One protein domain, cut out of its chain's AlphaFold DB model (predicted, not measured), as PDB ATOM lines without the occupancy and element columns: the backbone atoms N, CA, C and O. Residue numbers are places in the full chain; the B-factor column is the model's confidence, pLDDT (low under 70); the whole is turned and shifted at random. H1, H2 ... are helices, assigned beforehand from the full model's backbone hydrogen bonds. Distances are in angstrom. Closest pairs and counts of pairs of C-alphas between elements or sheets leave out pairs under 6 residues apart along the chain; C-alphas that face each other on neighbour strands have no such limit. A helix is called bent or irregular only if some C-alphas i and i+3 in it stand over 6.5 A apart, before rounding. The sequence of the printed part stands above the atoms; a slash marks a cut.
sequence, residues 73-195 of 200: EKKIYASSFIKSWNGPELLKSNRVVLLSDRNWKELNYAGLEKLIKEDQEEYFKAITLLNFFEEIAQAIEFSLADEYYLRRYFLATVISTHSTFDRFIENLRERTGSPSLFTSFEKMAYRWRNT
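This is residues 73 to 195 of the 200 residues of the protein "DUF4760 domain-containing protein" of Pseudomonas grimontii (UniProt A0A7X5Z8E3). The long kinked helix H5 and the long straight helix H4 start from one shared corner and spread apart, with H6 packed on both of them. H1 packs on the first part of H5, H2 crosses the first part of H4, and H3 packs on the last part of H5 at the far end of the domain from H1. The printed part has 123 residues with six named helices in the order H1 to H6 and no named strand, all helix by class. It is compact, with a radius of gyration of the C-alphas of 14.4 A and spans of 44 by 29 by 22 A.

H5, residues 147 to 176, is the longest helix by residues and measures 29.7 A from first to last C-alpha; its C-alpha 147 is at (-29.403, -19.681, 53.065). It has a kink of 72 degrees near residue 154 and is irregular, with C-alphas 153 and 156 8.1 A apart. H4, residues 120 to 141, measures 30.9 A. H1, residues 73 to 85, measures 18.8 A and begins at C-alpha 73, (-21.353, -24.438, 61.320). H2, residues 88 to 99, measures 16.2 A, and H3, residues 109 to 118, 14.2 A. H6, residues 183 to 194, measures 16.8 A and ends at C-alpha 194, (-39.413, -15.561, 42.894).

H4 and H5 are the hubs, touching 3 helices each. They are close but not clearly touching, with Ile 140 and Glu 147 the closest C-alphas at 5.8 A. H6 touches residues 151 to 162 of H5, closest at the C-alphas of Ile 159 and Ala 189, 5.6 A, at a steep tilt of 49 degrees. Residues 183 to 188 of H6 touch H4, closest at the C-alphas of Glu 134 and Phe 185, 4.6 A. Residues 147 to 153 of H5 touch H1, closest at the C-alphas of Ala 78 and Leu 150, 6.1 A, at a steep tilt of 60 degrees. H2 touches residues 122 to 129 of H4, about perpendicular at 75 degrees, closest at the C-alphas of Ser 93 and Lys 125, 4.6 A. H3 touches residues 168 to 172 of H5, about perpendicular at 82 degrees, closest at the C-alphas of Tyr 109 and Asn 171, 5.6 A. H3 and H4 only just touch, with 3 pairs of C-alphas within 8 A, and only at the corner; the closest C-alphas are those of Ile 116 and Tyr 123, 6.0 A. H1 and H6 are apart. Every O i to N i+4 pair is within hydrogen-bond range in H3, H4 and H6, against 8 of 9 in H1, 6 of 8 in H2 and 22 of 26 in H5.

The two C-alphas farthest apart are those of Glu 73 and Ala 110, 44.6 A. The printed part has no cut and no long link. The mean pLDDT of the printed part is 93.6, and residues 97 to 98 are under 70.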
ATOM      1  N   GLU A  73     -22.452 -25.018  62.105       96.44
ATOM      2  CA  GLU A  73     -21.353 -24.438  61.320       96.44
ATOM      3  C   GLU A  73     -21.880 -23.499  60.233       96.44
ATOM      4  O   GLU A  73     -21.468 -22.341  60.172       96.44
ATOM      5  N   LYS A  74     -22.889 -23.938  59.469       97.56
ATOM      6  CA  LYS A  74     -23.566 -23.111  58.458       97.56
ATOM      7  C   LYS A  74     -24.138 -21.812  59.024       97.56
ATOM      8  O   LYS A  74     -24.049 -20.764  58.386       97.56
ATOM      9  N   LYS A  75     -24.715 -21.858  60.230       97.50
ATOM     10  CA  LYS A  75     -25.251 -20.670  60.919       97.50
ATOM     11  C   LYS A  75     -24.159 -19.748  61.448       97.50
ATOM     12  O   LYS A  75     -24.332 -18.532  61.406       97.50
ATOM     13  N   ILE A  76     -23.050 -20.300  61.942       97.44
ATOM     14  CA  ILE A  76     -21.882 -19.512  62.358       97.44
ATOM     15  C   ILE A  76     -21.311 -18.776  61.145       97.44
ATOM     16  O   ILE A  76     -21.101 -17.567  61.215       97.44
ATOM     17  N   TYR A  77     -21.144 -19.478  60.024       97.12
ATOM     18  CA  TYR A  77     -20.654 -18.894  58.780       97.12
ATOM     19  C   TYR A  77     -21.631 -17.852  58.212       97.12
ATOM     20  O   TYR A  77     -21.237 -16.750  57.863       97.12
ATOM     21  N   ALA A  78     -22.941 -18.104  58.242       97.62
ATOM     22  CA  ALA A  78     -23.931 -17.082  57.895       97.62
ATOM     23  C   ALA A  78     -23.869 -15.844  58.820       97.62
ATOM     24  O   ALA A  78     -24.039 -14.708  58.381       97.62
ATOM     25  N   SER A  79     -23.596 -16.047  60.111       98.06
ATOM     26  CA  SER A  79     -23.480 -14.955  61.082       98.06
ATOM     27  C   SER A  79     -22.233 -14.095  60.864       98.06
ATOM     28  O   SER A  79     -22.264 -12.912  61.207       98.06
ATOM     29  N   SER A  80     -21.154 -14.636  60.281       98.00
ATOM     30  CA  SER A  80     -19.975 -13.828  59.949       98.00
ATOM     31  C   SER A  80     -20.298 -12.800  58.867       98.00
ATOM     32  O   SER A  80     -19.923 -11.646  59.040       98.00
ATOM     33  N   PHE A  81     -21.090 -13.146  57.845       98.06
ATOM     34  CA  PHE A  81     -21.561 -12.178  56.843       98.06
ATOM     35  C   PHE A  81     -22.391 -11.056  57.464       98.06
ATOM     36  O   PHE A  81     -22.181  -9.887  57.154       98.06
ATOM     37  N   ILE A  82     -23.296 -11.386  58.391       97.00
ATOM     38  CA  ILE A  82     -24.083 -10.375  59.115       97.00
ATOM     39  C   ILE A  82     -23.162  -9.472  59.942       97.00
ATOM     40  O   ILE A  82     -23.341  -8.256  59.968       97.00
ATOM     41  N   LYS A  83     -22.147 -10.034  60.604       97.50
ATOM     42  CA  LYS A  83     -21.162  -9.238  61.343       97.50
ATOM     43  C   LYS A  83     -20.372  -8.317  60.407       97.50
ATOM     44  O   LYS A  83     -20.249  -7.136  60.715       97.50
ATOM     45  N   SER A  84     -19.887  -8.834  59.280       96.88
ATOM     46  CA  SER A  84     -19.155  -8.064  58.269       96.88
ATOM     47  C   SER A  84     -20.009  -6.938  57.693       96.88
ATOM     48  O   SER A  84     -19.530  -5.812  57.599       96.88
ATOM     49  N   TRP A  85     -21.287  -7.198  57.402       95.69
ATOM     50  CA  TRP A  85     -22.246  -6.197  56.920       95.69
ATOM     51  C   TRP A  85     -22.367  -4.982  57.844       95.69
ATOM     52  O   TRP A  85     -22.457  -3.846  57.385       95.69
ATOM     53  N   ASN A  86     -22.331  -5.223  59.154       95.19
ATOM     54  CA  ASN A  86     -22.375  -4.178  60.175       95.19
ATOM     55  C   ASN A  86     -20.983  -3.604  60.505       95.19
ATOM     56  O   ASN A  86     -20.847  -2.786  61.416       95.19
ATOM     57  N   GLY A  87     -19.940  -4.033  59.792       95.94
ATOM     58  CA  GLY A  87     -18.587  -3.513  59.913       95.94
ATOM     59  C   GLY A  87     -18.431  -2.134  59.259       95.94
ATOM     60  O   GLY A  87     -19.173  -1.784  58.340       95.94
ATOM     61  N   PRO A  88     -17.441  -1.333  59.691       93.31
ATOM     62  CA  PRO A  88     -17.274   0.048  59.229       93.31
ATOM     63  C   PRO A  88     -17.043   0.167  57.716       93.31
ATOM     64  O   PRO A  88     -17.437   1.162  57.112       93.31
ATOM     65  N   GLU A  89     -16.420  -0.833  57.098       91.19
ATOM     66  CA  GLU A  89     -16.150  -0.868  55.658       91.19
ATOM     67  C   GLU A  89     -17.434  -1.014  54.828       91.19
ATOM     68  O   GLU A  89     -17.715  -0.197  53.944       91.19
ATOM     69  N   LEU A  90     -18.267  -2.008  55.154       93.12
ATOM     70  CA  LEU A  90     -19.524  -2.242  54.444       93.12
ATOM     71  C   LEU A  90     -20.595  -1.216  54.802       93.12
ATOM     72  O   LEU A  90     -21.386  -0.861  53.937       93.12
ATOM     73  N   LEU A  91     -20.574  -0.637  56.005       90.31
ATOM     74  CA  LEU A  91     -21.454   0.487  56.342       90.31
ATOM     75  C   LEU A  91     -21.211   1.710  55.445       90.31
ATOM     76  O   LEU A  91     -22.171   2.351  55.011       90.31
ATOM     77  N   LYS A  92     -19.946   2.022  55.127       88.12
ATOM     78  CA  LYS A  92     -19.604   3.100  54.182       88.12
ATOM     79  C   LYS A  92     -20.082   2.781  52.766       88.12
ATOM     80  O   LYS A  92     -20.586   3.672  52.086       88.12
ATOM     81  N   SER A  93     -19.951   1.526  52.347       87.62
ATOM     82  CA  SER A  93     -20.331   1.076  51.002       87.62
ATOM     83  C   SER A  93     -21.852   0.985  50.826       87.62
ATOM     84  O   SER A  93     -22.393   1.464  49.839       87.62
ATOM     85  N   ASN A  94     -22.575   0.470  51.822       80.75
ATOM     86  CA  ASN A  94     -24.035   0.349  51.806       80.75
ATOM     87  C   ASN A  94     -24.735   1.718  51.758       80.75
ATOM     88  O   ASN A  94     -25.772   1.878  51.116       80.75
ATOM     89  N   ARG A  95     -24.141   2.743  52.382       76.94
ATOM     90  CA  ARG A  95     -24.645   4.119  52.277       76.94
ATOM     91  C   ARG A  95     -24.661   4.644  50.844       76.94
ATOM     92  O   ARG A  95     -25.538   5.436  50.542       76.94
ATOM     93  N   VAL A  96     -23.771   4.184  49.965       70.50
ATOM     94  CA  VAL A  96     -23.803   4.580  48.546       70.50
ATOM     95  C   VAL A  96     -25.076   4.089  47.873       70.50
ATOM     96  O   VAL A  96     -25.671   4.815  47.098       70.50
ATOM     97  N   VAL A  97     -25.571   2.900  48.205       68.00
ATOM     98  CA  VAL A  97     -26.807   2.393  47.582       68.00
ATOM     99  C   VAL A  97     -28.047   3.081  48.120       68.00
ATOM    100  O   VAL A  97     -29.004   3.293  47.384       68.00
ATOM    101  N   LEU A  98     -28.040   3.410  49.409       69.62
ATOM    102  CA  LEU A  98     -29.207   3.982  50.074       69.62
ATOM    103  C   LEU A  98     -29.292   5.507  49.954       69.62
ATOM    104  O   LEU A  98     -30.388   6.044  50.077       69.62
ATOM    105  N   LEU A  99     -28.159   6.192  49.780       71.44
ATOM    106  CA  LEU A  99     -28.058   7.653  49.862       71.44
ATOM    107  C   LEU A  99     -27.355   8.296  48.660       71.44
ATOM    108  O   LEU A  99     -27.202   9.512  48.668       71.44
ATOM    109  N   SER A 100     -26.871   7.533  47.673       71.44
ATOM    110  CA  SER A 100     -26.316   8.165  46.472       71.44
ATOM    111  C   SER A 100     -27.446   8.772  45.649       71.44
ATOM    112  O   SER A 100     -28.405   8.087  45.296       71.44
ATOM    113  N   ASP A 101     -27.291  10.046  45.296       71.38
ATOM    114  CA  ASP A 101     -28.140  10.736  44.321       71.38
ATOM    115  C   ASP A 101     -27.903  10.218  42.886       71.38
ATOM    116  O   ASP A 101     -28.584  10.623  41.939       71.38
ATOM    117  N   ARG A 102     -26.923   9.323  42.687       81.12
ATOM    118  CA  ARG A 102     -26.604   8.749  41.383       81.12
ATOM    119  C   ARG A 102     -27.655   7.729  40.962       81.12
ATOM    120  O   ARG A 102     -27.916   6.736  41.639       81.12
ATOM    121  N   ASN A 103     -28.164   7.902  39.746       85.56
ATOM    122  CA  ASN A 103     -29.036   6.924  39.112       85.56
ATOM    123  C   ASN A 103     -28.220   5.775  38.490       85.56
ATOM    124  O   ASN A 103     -27.953   5.752  37.288       85.56
ATOM    125  N   TRP A 104     -27.798   4.819  39.321       86.75
ATOM    126  CA  TRP A 104     -27.026   3.636  38.908       86.75
ATOM    127  C   TRP A 104     -27.676   2.841  37.770       86.75
ATOM    128  O   TRP A 104     -26.980   2.326  36.897       86.75
ATOM    129  N   LYS A 105     -29.011   2.820  37.733       84.19
ATOM    130  CA  LYS A 105     -29.806   2.125  36.717       84.19
ATOM    131  C   LYS A 105     -29.703   2.762  35.327       84.19
ATOM    132  O   LYS A 105     -29.890   2.100  34.307       84.19
ATOM    133  N   GLU A 106     -29.402   4.054  35.263       87.31
ATOM    134  CA  GLU A 106     -29.226   4.796  34.010       87.31
ATOM    135  C   GLU A 106     -27.758   4.951  33.608       87.31
ATOM    136  O   GLU A 106     -27.466   5.512  32.550       87.31
ATOM    137  N   LEU A 107     -26.825   4.421  34.407       89.12
ATOM    138  CA  LEU A 107     -25.409   4.492  34.092       89.12
ATOM    139  C   LEU A 107     -25.133   3.692  32.812       89.12
ATOM    140  O   LEU A 107     -25.303   2.476  32.766       89.12
ATOM    141  N   ASN A 108     -24.728   4.386  31.752       91.25
ATOM    142  CA  ASN A 108     -24.261   3.778  30.509       91.25
ATOM    143  C   ASN A 108     -22.734   3.592  30.540       91.25
ATOM    144  O   ASN A 108     -22.060   4.042  31.470       91.25
ATOM    145  N   TYR A 109     -22.175   2.971  29.502       90.25
ATOM    146  CA  TYR A 109     -20.734   2.714  29.403       90.25
ATOM    147  C   TYR A 109     -19.866   3.978  29.570       90.25
ATOM    148  O   TYR A 109     -18.878   3.970  30.300       90.25
ATOM    149  N   ALA A 110     -20.255   5.102  28.955       91.56
ATOM    150  CA  ALA A 110     -19.529   6.368  29.095       91.56
ATOM    151  C   ALA A 110     -19.589   6.919  30.533       91.56
ATOM    152  O   ALA A 110     -18.593   7.422  31.052       91.56
ATOM    153  N   GLY A 111     -20.743   6.786  31.193       91.81
ATOM    154  CA  GLY A 111     -20.922   7.128  32.600       91.81
ATOM    155  C   GLY A 111     -20.070   6.262  33.525       91.81
ATOM    156  O   GLY A 111     -19.495   6.787  34.474       91.81
ATOM    157  N   LEU A 112     -19.931   4.967  33.222       92.38
ATOM    158  CA  LEU A 112     -19.040   4.057  33.945       92.38
ATOM    159  C   LEU A 112     -17.569   4.468  33.799       92.38
ATOM    160  O   LEU A 112     -16.859   4.559  34.796       92.38
ATOM    161  N   GLU A 113     -17.113   4.771  32.583       93.75
ATOM    162  CA  GLU A 113     -15.744   5.251  32.344       93.75
ATOM    163  C   GLU A 113     -15.455   6.564  33.080       93.75
ATOM    164  O   GLU A 113     -14.379   6.735  33.658       93.75
ATOM    165  N   LYS A 114     -16.429   7.481  33.107       93.44
ATOM    166  CA  LYS A 114     -16.334   8.724  33.874       93.44
ATOM    167  C   LYS A 114     -16.249   8.451  35.377       93.44
ATOM    168  O   LYS A 114     -15.360   8.981  36.031       93.44
ATOM    169  N   LEU A 115     -17.120   7.589  35.904       91.38
ATOM    170  CA  LEU A 115     -17.138   7.181  37.312       91.38
ATOM    171  C   LEU A 115     -15.785   6.593  37.740       91.38
ATOM    172  O   LEU A 115     -15.220   7.017  38.738       91.38
ATOM    173  N   ILE A 116     -15.213   5.692  36.941       92.94
ATOM    174  CA  ILE A 116     -13.909   5.074  37.228       92.94
ATOM    175  C   ILE A 116     -12.764   6.101  37.241       92.94
ATOM    176  O   ILE A 116     -11.782   5.920  37.961       92.94
ATOM    177  N   LYS A 117     -12.841   7.162  36.433       94.31
ATOM    178  CA  LYS A 117     -11.772   8.167  36.334       94.31
ATOM    179  C   LYS A 117     -11.901   9.273  37.370       94.31
ATOM    180  O   LYS A 117     -10.895   9.689  37.934       94.31
ATOM    181  N   GLU A 118     -13.117   9.758  37.584       93.88
ATOM    182  CA  GLU A 118     -13.377  10.975  38.356       93.88
ATOM    183  C   GLU A 118     -13.840  10.688  39.785       93.88
ATOM    184  O   GLU A 118     -13.569  11.490  40.675       93.88
ATOM    185  N   ASP A 119     -14.494   9.550  40.030       91.88
ATOM    186  CA  ASP A 119     -15.047   9.195  41.340       91.88
ATOM    187  C   ASP A 119     -14.755   7.724  41.675       91.88
ATOM    188  O   ASP A 119     -15.618   6.845  41.782       91.88
ATOM    189  N   GLN A 120     -13.455   7.459  41.812       92.19
ATOM    190  CA  GLN A 120     -12.935   6.140  42.157       92.19
ATOM    191  C   GLN A 120     -13.478   5.635  43.489       92.19
ATOM    192  O   GLN A 120     -13.689   4.435  43.644       92.19
ATOM    193  N   GLU A 121     -13.709   6.526  44.451       91.38
ATOM    194  CA  GLU A 121     -14.206   6.135  45.763       91.38
ATOM    195  C   GLU A 121     -15.621   5.549  45.664       91.38
ATOM    196  O   GLU A 121     -15.886   4.487  46.235       91.38
ATOM    197  N   GLU A 122     -16.523   6.194  44.919       90.62
ATOM    198  CA  GLU A 122     -17.872   5.673  44.700       90.62
ATOM    199  C   GLU A 122     -17.853   4.374  43.879       90.62
ATOM    200  O   GLU A 122     -18.545   3.413  44.234       90.62
ATOM    201  N   TYR A 123     -16.996   4.291  42.852       92.75
ATOM    202  CA  TYR A 123     -16.768   3.050  42.105       92.75
ATOM    203  C   TYR A 123     -16.339   1.895  43.022       92.75
ATOM    204  O   TYR A 123     -16.947   0.824  42.999       92.75
ATOM    205  N   PHE A 124     -15.322   2.101  43.864       93.25
ATOM    206  CA  PHE A 124     -14.828   1.059  44.764       93.25
ATOM    207  C   PHE A 124     -15.891   0.624  45.769       93.25
ATOM    208  O   PHE A 124     -16.040  -0.571  45.997       93.25
ATOM    209  N   LYS A 125     -16.684   1.551  46.314       92.88
ATOM    210  CA  LYS A 125     -17.795   1.210  47.217       92.88
ATOM    211  C   LYS A 125     -18.845   0.326  46.536       92.88
ATOM    212  O   LYS A 125     -19.302  -0.641  47.147       92.88
ATOM    213  N   ALA A 126     -19.198   0.616  45.281       93.19
ATOM    214  CA  ALA A 126     -20.109  -0.224  44.502       93.19
ATOM    215  C   ALA A 126     -19.533  -1.633  44.281       93.19
ATOM    216  O   ALA A 126     -20.209  -2.628  44.546       93.19
ATOM    217  N   ILE A 127     -18.264  -1.728  43.873       95.50
ATOM    218  CA  ILE A 127     -17.576  -3.011  43.676       95.50
ATOM    219  C   ILE A 127     -17.484  -3.808  44.980       95.50
ATOM    220  O   ILE A 127     -17.792  -4.998  44.983       95.50
ATOM    221  N   THR A 128     -17.118  -3.173  46.095       95.94
ATOM    222  CA  THR A 128     -17.049  -3.816  47.416       95.94
ATOM    223  C   THR A 128     -18.394  -4.413  47.812       95.94
ATOM    224  O   THR A 128     -18.454  -5.543  48.296       95.94
ATOM    225  N   LEU A 129     -19.489  -3.692  47.567       95.62
ATOM    226  CA  LEU A 129     -20.820  -4.193  47.874       95.62
ATOM    227  C   LEU A 129     -21.233  -5.377  46.989       95.62
ATOM    228  O   LEU A 129     -21.784  -6.356  47.495       95.62
ATOM    229  N   LEU A 130     -20.978  -5.302  45.681       96.88
ATOM    230  CA  LEU A 130     -21.291  -6.394  44.756       96.88
ATOM    231  C   LEU A 130     -20.460  -7.644  45.063       96.88
ATOM    232  O   LEU A 130     -21.013  -8.741  45.112       96.88
ATOM    233  N   ASN A 131     -19.170  -7.479  45.369       97.94
ATOM    234  CA  ASN A 131     -18.297  -8.568  45.810       97.94
ATOM    235  C   ASN A 131     -18.819  -9.235  47.088       97.94
ATOM    236  O   ASN A 131     -18.818 -10.458  47.180       97.94
ATOM    237  N   PHE A 132     -19.314  -8.454  48.052       98.00
ATOM    238  CA  PHE A 132     -19.892  -9.003  49.278       98.00
ATOM    239  C   PHE A 132     -21.111  -9.896  49.001       98.00
ATOM    240  O   PHE A 132     -21.227 -10.990  49.557       98.00
ATOM    241  N   PHE A 133     -22.024  -9.466  48.125       98.12
ATOM    242  CA  PHE A 133     -23.181 -10.295  47.778       98.12
ATOM    243  C   PHE A 133     -22.830 -11.491  46.890       98.12
ATOM    244  O   PHE A 133     -23.477 -12.532  47.001       98.12
ATOM    245  N   GLU A 134     -21.804 -11.369  46.051       98.62
ATOM    246  CA  GLU A 134     -21.247 -12.488  45.290       98.62
ATOM    247  C   GLU A 134     -20.644 -13.548  46.220       98.62
ATOM    248  O   GLU A 134     -20.942 -14.731  46.067       98.62
ATOM    249  N   GLU A 135     -19.889 -13.140  47.244       98.56
ATOM    250  CA  GLU A 135     -19.338 -14.048  48.258       98.56
ATOM    251  C   GLU A 135     -20.452 -14.768  49.035       98.56
ATOM    252  O   GLU A 135     -20.401 -15.988  49.212       98.56
ATOM    253  N   ILE A 136     -21.511 -14.048  49.428       98.50
ATOM    254  CA  ILE A 136     -22.707 -14.654  50.034       98.50
ATOM    255  C   ILE A 136     -23.326 -15.699  49.098       98.50
ATOM    256  O   ILE A 136     -23.665 -16.804  49.534       98.50
ATOM    257  N   ALA A 137     -23.495 -15.359  47.819       98.62
ATOM    258  CA  ALA A 137     -24.122 -16.250  46.855       98.62
ATOM    259  C   ALA A 137     -23.305 -17.531  46.653       98.62
ATOM    260  O   ALA A 137     -23.875 -18.625  46.674       98.62
ATOM    261  N   GLN A 138     -21.980 -17.411  46.549       98.50
ATOM    262  CA  GLN A 138     -21.065 -18.548  46.452       98.50
ATOM    263  C   GLN A 138     -21.082 -19.394  47.732       98.50
ATOM    264  O   GLN A 138     -21.160 -20.620  47.664       98.50
ATOM    265  N   ALA A 139     -21.096 -18.770  48.913       98.44
ATOM    266  CA  ALA A 139     -21.199 -19.486  50.183       98.44
ATOM    267  C   ALA A 139     -22.491 -20.314  50.291       98.44
ATOM    268  O   ALA A 139     -22.485 -21.406  50.866       98.44
ATOM    269  N   ILE A 140     -23.598 -19.821  49.738       98.25
ATOM    270  CA  ILE A 140     -24.857 -20.568  49.650       98.25
ATOM    271  C   ILE A 140     -24.747 -21.703  48.625       98.25
ATOM    272  O   ILE A 140     -25.108 -22.838  48.936       98.25
ATOM    273  N   GLU A 141     -24.221 -21.418  47.432       97.69
ATOM    274  CA  GLU A 141     -24.052 -22.386  46.339       97.69
ATOM    275  C   GLU A 141     -23.198 -23.589  46.769       97.69
ATOM    276  O   GLU A 141     -23.586 -24.740  46.562       97.69
ATOM    277  N   PHE A 142     -22.101 -23.340  47.487       98.00
ATOM    278  CA  PHE A 142     -21.232 -24.381  48.041       98.00
ATOM    279  C   PHE A 142     -21.737 -24.991  49.353       98.00
ATOM    280  O   PHE A 142     -21.033 -25.785  49.975       98.00
ATOM    281  N   SER A 143     -22.960 -24.662  49.791       96.81
ATOM    282  CA  SER A 143     -23.530 -25.164  51.046       96.81
ATOM    283  C   SER A 143     -22.633 -24.900  52.266       96.81
ATOM    284  O   SER A 143     -22.563 -25.732  53.171       96.81
ATOM    285  N   LEU A 144     -21.962 -23.750  52.307       97.50
ATOM    286  CA  LEU A 144     -21.147 -23.292  53.438       97.50
ATOM    287  C   LEU A 144     -21.957 -22.431  54.410       97.50
ATOM    288  O   LEU A 144     -21.727 -22.480  55.615       97.50
ATOM    289  N   ALA A 145     -22.932 -21.674  53.902       98.06
ATOM    290  CA  ALA A 145     -23.811 -20.828  54.702       98.06
ATOM    291  C   ALA A 145     -25.254 -21.353  54.755       98.06
ATOM    292  O   ALA A 145     -25.744 -22.016  53.840       98.06
ATOM    293  N   ASP A 146     -25.957 -21.026  55.840       97.56
ATOM    294  CA  ASP A 146     -27.400 -21.243  55.966       97.56
ATOM    295  C   ASP A 146     -28.161 -20.181  55.145       97.56
ATOM    296  O   ASP A 146     -28.278 -19.022  55.554       97.56
ATOM    297  N   GLU A 147     -28.663 -20.574  53.969       97.25
ATOM    298  CA  GLU A 147     -29.403 -19.681  53.065       97.25
ATOM    299  C   GLU A 147     -30.661 -19.108  53.716       97.25
ATOM    300  O   GLU A 147     -30.959 -17.933  53.522       97.25
ATOM    301  N   TYR A 148     -31.395 -19.900  54.502       94.88
ATOM    302  CA  TYR A 148     -32.614 -19.430  55.158       94.88
ATOM    303  C   TYR A 148     -32.303 -18.277  56.118       94.88
ATOM    304  O   TYR A 148     -32.987 -17.249  56.118       94.88
ATOM    305  N   TYR A 149     -31.238 -18.424  56.904       95.62
ATOM    306  CA  TYR A 149     -30.789 -17.405  57.840       95.62
ATOM    307  C   TYR A 149     -30.340 -16.123  57.126       95.62
ATOM    308  O   TYR A 149     -30.775 -15.032  57.499       95.62
ATOM    309  N   LEU A 150     -29.537 -16.249  56.063       97.50
ATOM    310  CA  LEU A 150     -29.080 -15.105  55.269       97.50
ATOM    311  C   LEU A 150     -30.223 -14.418  54.530       97.50
ATOM    312  O   LEU A 150     -30.332 -13.197  54.579       97.50
ATOM    313  N   ARG A 151     -31.118 -15.183  53.901       96.25
ATOM    314  CA  ARG A 151     -32.281 -14.650  53.190       96.25
ATOM    315  C   ARG A 151     -33.177 -13.858  54.129       96.25
ATOM    316  O   ARG A 151     -33.585 -12.757  53.785       96.25
ATOM    317  N   ARG A 152     -33.438 -14.354  55.343       95.06
ATOM    318  CA  ARG A 152     -34.241 -13.621  56.335       95.06
ATOM    319  C   ARG A 152     -33.654 -12.244  56.672       95.06
ATOM    320  O   ARG A 152     -34.421 -11.331  56.960       95.06
ATOM    321  N   TYR A 153     -32.331 -12.103  56.644       96.12
ATOM    322  CA  TYR A 153     -31.650 -10.845  56.948       96.12
ATOM    323  C   TYR A 153     -31.493  -9.938  55.714       96.12
ATOM    324  O   TYR A 153     -31.736  -8.739  55.796       96.12
ATOM    325  N   PHE A 154     -31.123 -10.504  54.564       96.19
ATOM    326  CA  PHE A 154     -30.679  -9.756  53.385       96.19
ATOM    327  C   PHE A 154     -31.692  -9.676  52.238       96.19
ATOM    328  O   PHE A 154     -31.399  -8.995  51.260       96.19
ATOM    329  N   LEU A 155     -32.863 -10.329  52.306       95.69
ATOM    330  CA  LEU A 155     -33.794 -10.438  51.167       95.69
ATOM    331  C   LEU A 155     -34.092  -9.094  50.488       95.69
ATOM    332  O   LEU A 155     -33.917  -8.965  49.278       95.69
ATOM    333  N   ALA A 156     -34.529  -8.099  51.263       93.38
ATOM    334  CA  ALA A 156     -34.886  -6.787  50.729       93.38
ATOM    335  C   ALA A 156     -33.671  -6.079  50.111       93.38
ATOM    336  O   ALA A 156     -33.757  -5.552  49.003       93.38
ATOM    337  N   THR A 157     -32.526  -6.119  50.797       94.06
ATOM    338  CA  THR A 157     -31.288  -5.483  50.337       94.06
ATOM    339  C   THR A 157     -30.753  -6.141  49.070       94.06
ATOM    340  O   THR A 157     -30.438  -5.433  48.128       94.06
ATOM    341  N   VAL A 158     -30.712  -7.474  48.993       96.06
ATOM    342  CA  VAL A 158     -30.263  -8.203  47.795       96.06
ATOM    343  C   VAL A 158     -31.135  -7.871  46.589       96.06
ATOM    344  O   VAL A 158     -30.607  -7.576  45.520       96.06
ATOM    345  N   ILE A 159     -32.463  -7.875  46.754       95.12
ATOM    346  CA  ILE A 159     -33.387  -7.563  45.654       95.12
ATOM    347  C   ILE A 159     -33.208  -6.119  45.182       95.12
ATOM    348  O   ILE A 159     -33.162  -5.900  43.970       95.12
ATOM    349  N   SER A 160     -33.106  -5.175  46.123       92.88
ATOM    350  CA  SER A 160     -32.924  -3.749  45.836       92.88
ATOM    351  C   SER A 160     -31.589  -3.487  45.138       92.88
ATOM    352  O   SER A 160     -31.566  -2.938  44.039       92.88
ATOM    353  N   THR A 161     -30.481  -3.983  45.699       94.00
ATOM    354  CA  THR A 161     -29.143  -3.856  45.108       94.00
ATOM    355  C   THR A 161     -29.112  -4.440  43.701       94.00
ATOM    356  O   THR A 161     -28.644  -3.780  42.782       94.00
ATOM    357  N   HIS A 162     -29.675  -5.633  43.485       95.75
ATOM    358  CA  HIS A 162     -29.718  -6.228  42.150       95.75
ATOM    359  C   HIS A 162     -30.484  -5.348  41.150       95.75
ATOM    360  O   HIS A 162     -30.002  -5.125  40.050       95.75
ATOM    361  N   SER A 163     -31.646  -4.799  41.525       93.69
ATOM    362  CA  SER A 163     -32.395  -3.892  40.637       93.69
ATOM    363  C   SER A 163     -31.731  -2.536  40.395       93.69
ATOM    364  O   SER A 163     -32.075  -1.867  39.426       93.69
ATOM    365  N   THR A 164     -30.845  -2.105  41.291       92.69
ATOM    366  CA  THR A 164     -30.128  -0.829  41.179       92.69
ATOM    367  C   THR A 164     -28.868  -0.965  40.324       92.69
ATOM    368  O   THR A 164     -28.517  -0.031  39.610       92.69
ATOM    369  N   PHE A 165     -28.190  -2.116  40.392       94.94
ATOM    370  CA  PHE A 165     -26.896  -2.350  39.745       94.94
ATOM    371  C   PHE A 165     -26.953  -3.251  38.507       94.94
ATOM    372  O   PHE A 165     -25.896  -3.508  37.943       94.94
ATOM    373  N   ASP A 166     -28.122  -3.714  38.061       95.19
ATOM    374  CA  ASP A 166     -28.254  -4.592  36.886       95.19
ATOM    375  C   ASP A 166     -27.488  -4.052  35.664       95.19
ATOM    376  O   ASP A 166     -26.558  -4.689  35.168       95.19
ATOM    377  N   ARG A 167     -27.759  -2.806  35.269       94.75
ATOM    378  CA  ARG A 167     -27.085  -2.153  34.142       94.75
ATOM    379  C   ARG A 167     -25.607  -1.866  34.410       94.75
ATOM    380  O   ARG A 167     -24.778  -1.923  33.504       94.75
ATOM    381  N   PHE A 168     -25.256  -1.550  35.657       94.88
ATOM    382  CA  PHE A 168     -23.859  -1.351  36.050       94.88
ATOM    383  C   PHE A 168     -23.046  -2.640  35.868       94.88
ATOM    384  O   PHE A 168     -21.948  -2.594  35.311       94.88
ATOM    385  N   ILE A 169     -23.595  -3.782  36.292       96.75
ATOM    386  CA  ILE A 169     -22.983  -5.106  36.148       96.75
ATOM    387  C   ILE A 169     -22.805  -5.446  34.667       96.75
ATOM    388  O   ILE A 169     -21.717  -5.866  34.277       96.75
ATOM    389  N   GLU A 170     -23.825  -5.222  33.833       96.38
ATOM    390  CA  GLU A 170     -23.753  -5.446  32.381       96.38
ATOM    391  C   GLU A 170     -22.615  -4.647  31.729       96.38
ATOM    392  O   GLU A 170     -21.722  -5.236  31.116       96.38
ATOM    393  N   ASN A 171     -22.566  -3.327  31.945       95.75
ATOM    394  CA  ASN A 171     -21.495  -2.485  31.397       95.75
ATOM    395  C   ASN A 171     -20.109  -2.922  31.901       95.75
ATOM    396  O   ASN A 171     -19.119  -2.871  31.168       95.75
ATOM    397  N   LEU A 172     -20.013  -3.338  33.167       96.25
ATOM    398  CA  LEU A 172     -18.754  -3.786  33.751       96.25
ATOM    399  C   LEU A 172     -18.283  -5.112  33.136       96.25
ATOM    400  O   LEU A 172     -17.083  -5.277  32.910       96.25
ATOM    401  N   ARG A 173     -19.198  -6.036  32.815       97.31
ATOM    402  CA  ARG A 173     -18.889  -7.280  32.089       97.31
ATOM    403  C   ARG A 173     -18.369  -6.996  30.688       97.31
ATOM    404  O   ARG A 173     -17.339  -7.554  30.316       97.31
ATOM    405  N   GLU A 174     -19.035  -6.107  29.949       96.19
ATOM    406  CA  GLU A 174     -18.599  -5.685  28.611       96.19
ATOM    407  C   GLU A 174     -17.194  -5.082  28.655       96.19
ATOM    408  O   GLU A 174     -16.310  -5.488  27.903       96.19
ATOM    409  N   ARG A 175     -16.954  -4.178  29.610       95.00
ATOM    410  CA  ARG A 175     -15.659  -3.521  29.802       95.00
ATOM    411  C   ARG A 175     -14.537  -4.495  30.163       95.00
ATOM    412  O   ARG A 175     -13.409  -4.343  29.704       95.00
ATOM    413  N   THR A 176     -14.811  -5.445  31.055       96.19
ATOM    414  CA  THR A 176     -13.798  -6.380  31.583       96.19
ATOM    415  C   THR A 176     -13.638  -7.639  30.736       96.19
ATOM    416  O   THR A 176     -12.763  -8.455  31.026       96.19
ATOM    417  N   GLY A 177     -14.495  -7.840  29.729       96.62
ATOM    418  CA  GLY A 177     -14.554  -9.078  28.951       96.62
ATOM    419  C   GLY A 177     -14.894 -10.311  29.797       96.62
ATOM    420  O   GLY A 177     -14.583 -11.431  29.399       96.62
ATOM    421  N   SER A 178     -15.489 -10.117  30.979       96.94
ATOM    422  CA  SER A 178     -15.721 -11.171  31.974       96.94
ATOM    423  C   SER A 178     -17.220 -11.422  32.148       96.94
ATOM    424  O   SER A 178     -17.823 -10.889  33.079       96.94
ATOM    425  N   PRO A 179     -17.854 -12.244  31.291       96.56
ATOM    426  CA  PRO A 179     -19.307 -12.434  31.303       96.56
ATOM    427  C   PRO A 179     -19.828 -13.095  32.586       96.56
ATOM    428  O   PRO A 179     -20.996 -12.944  32.919       96.56
ATOM    429  N   SER A 180     -18.974 -13.813  33.324       97.31
ATOM    430  CA  SER A 180     -19.352 -14.494  34.564       97.31
ATOM    431  C   SER A 180     -19.331 -13.596  35.805       97.31
ATOM    432  O   SER A 180     -19.759 -14.040  36.871       97.31
ATOM    433  N   LEU A 181     -18.847 -12.354  35.702       97.94
ATOM    434  CA  LEU A 181     -18.713 -11.441  36.840       97.94
ATOM    435  C   LEU A 181     -20.068 -11.246  37.536       97.94
ATOM    436  O   LEU A 181     -21.024 -10.873  36.871       97.94
ATOM    437  N   PHE A 182     -20.168 -11.498  38.844       98.38
ATOM    438  CA  PHE A 182     -21.406 -11.360  39.640       98.38
ATOM    439  C   PHE A 182     -22.574 -12.292  39.265       98.38
ATOM    440  O   PHE A 182     -23.727 -12.034  39.612       98.38
ATOM    441  N   THR A 183     -22.310 -13.388  38.546       98.44
ATOM    442  CA  THR A 183     -23.380 -14.303  38.111       98.44
ATOM    443  C   THR A 183     -24.036 -15.037  39.284       98.44
ATOM    444  O   THR A 183     -25.248 -15.272  39.254       98.44
ATOM    445  N   SER A 184     -23.275 -15.432  40.313       98.56
ATOM    446  CA  SER A 184     -23.855 -16.138  41.463       98.56
ATOM    447  C   SER A 184     -24.778 -15.205  42.249       98.56
ATOM    448  O   SER A 184     -25.884 -15.617  42.618       98.56
ATOM    449  N   PHE A 185     -24.400 -13.934  42.412       98.69
ATOM    450  CA  PHE A 185     -25.254 -12.896  42.984       98.69
ATOM    451  C   PHE A 185     -26.578 -12.732  42.224       98.69
ATOM    452  O   PHE A 185     -27.640 -12.826  42.842       98.69
ATOM    453  N   GLU A 186     -26.552 -12.540  40.903       98.50
ATOM    454  CA  GLU A 186     -27.777 -12.370  40.103       98.50
ATOM    455  C   GLU A 186     -28.701 -13.592  40.192       98.50
ATOM    456  O   GLU A 186     -29.908 -13.460  40.419       98.50
ATOM    457  N   LYS A 187     -28.134 -14.806  40.095       98.38
ATOM    458  CA  LYS A 187     -28.886 -16.062  40.258       98.38
ATOM    459  C   LYS A 187     -29.555 -16.140  41.628       98.38
ATOM    460  O   LYS A 187     -30.723 -16.524  41.723       98.38
ATOM    461  N   MET A 188     -28.828 -15.783  42.688       98.25
ATOM    462  CA  MET A 188     -29.368 -15.735  44.046       98.25
ATOM    463  C   MET A 188     -30.493 -14.700  44.155       98.25
ATOM    464  O   MET A 188     -31.567 -15.030  44.657       98.25
ATOM    465  N   ALA A 189     -30.288 -13.481  43.651       98.00
ATOM    466  CA  ALA A 189     -31.280 -12.410  43.699       98.00
ATOM    467  C   ALA A 189     -32.571 -12.785  42.954       98.00
ATOM    468  O   ALA A 189     -33.670 -12.599  43.485       98.00
ATOM    469  N   TYR A 190     -32.454 -13.384  41.764       97.56
ATOM    470  CA  TYR A 190     -33.592 -13.883  40.990       97.56
ATOM    471  C   TYR A 190     -34.335 -15.005  41.727       97.56
ATOM    472  O   TYR A 190     -35.560 -14.952  41.873       97.56
ATOM    473  N   ARG A 191     -33.607 -15.997  42.264       97.06
ATOM    474  CA  ARG A 191     -34.192 -17.085  43.067       97.06
ATOM    475  C   ARG A 191     -34.953 -16.533  44.270       97.06
ATOM    476  O   ARG A 191     -36.087 -16.938  44.525       97.06
ATOM    477  N   TRP A 192     -34.359 -15.593  44.997       96.88
ATOM    478  CA  TRP A 192     -34.952 -15.002  46.195       96.88
ATOM    479  C   TRP A 192     -36.186 -14.150  45.902       96.88
ATOM    480  O   TRP A 192     -37.126 -14.190  46.697       96.88
ATOM    481  N   ARG A 193     -36.203 -13.437  44.768       95.94
ATOM    482  CA  ARG A 193     -37.347 -12.642  44.295       95.94
ATOM    483  C   ARG A 193     -38.562 -13.511  43.963       95.94
ATOM    484  O   ARG A 193     -39.681 -13.120  44.272       95.94
ATOM    485  N   ASN A 194     -38.338 -14.679  43.363       95.50
ATOM    486  CA  ASN A 194     -39.413 -15.561  42.894       95.50
ATOM    487  C   ASN A 194     -39.855 -16.610  43.922       95.50
ATOM    488  O   ASN A 194     -40.873 -17.272  43.735       95.50
ATOM    489  N   THR A 195     -39.107 -16.778  45.013       91.69
ATOM    490  CA  THR A 195     -39.489 -17.706  46.081       91.69
ATOM    491  C   THR A 195     -40.402 -16.983  47.081       91.69
ATOM    492  O   THR A 195     -40.025 -15.919  47.574       91.69
TER     493      THR A 195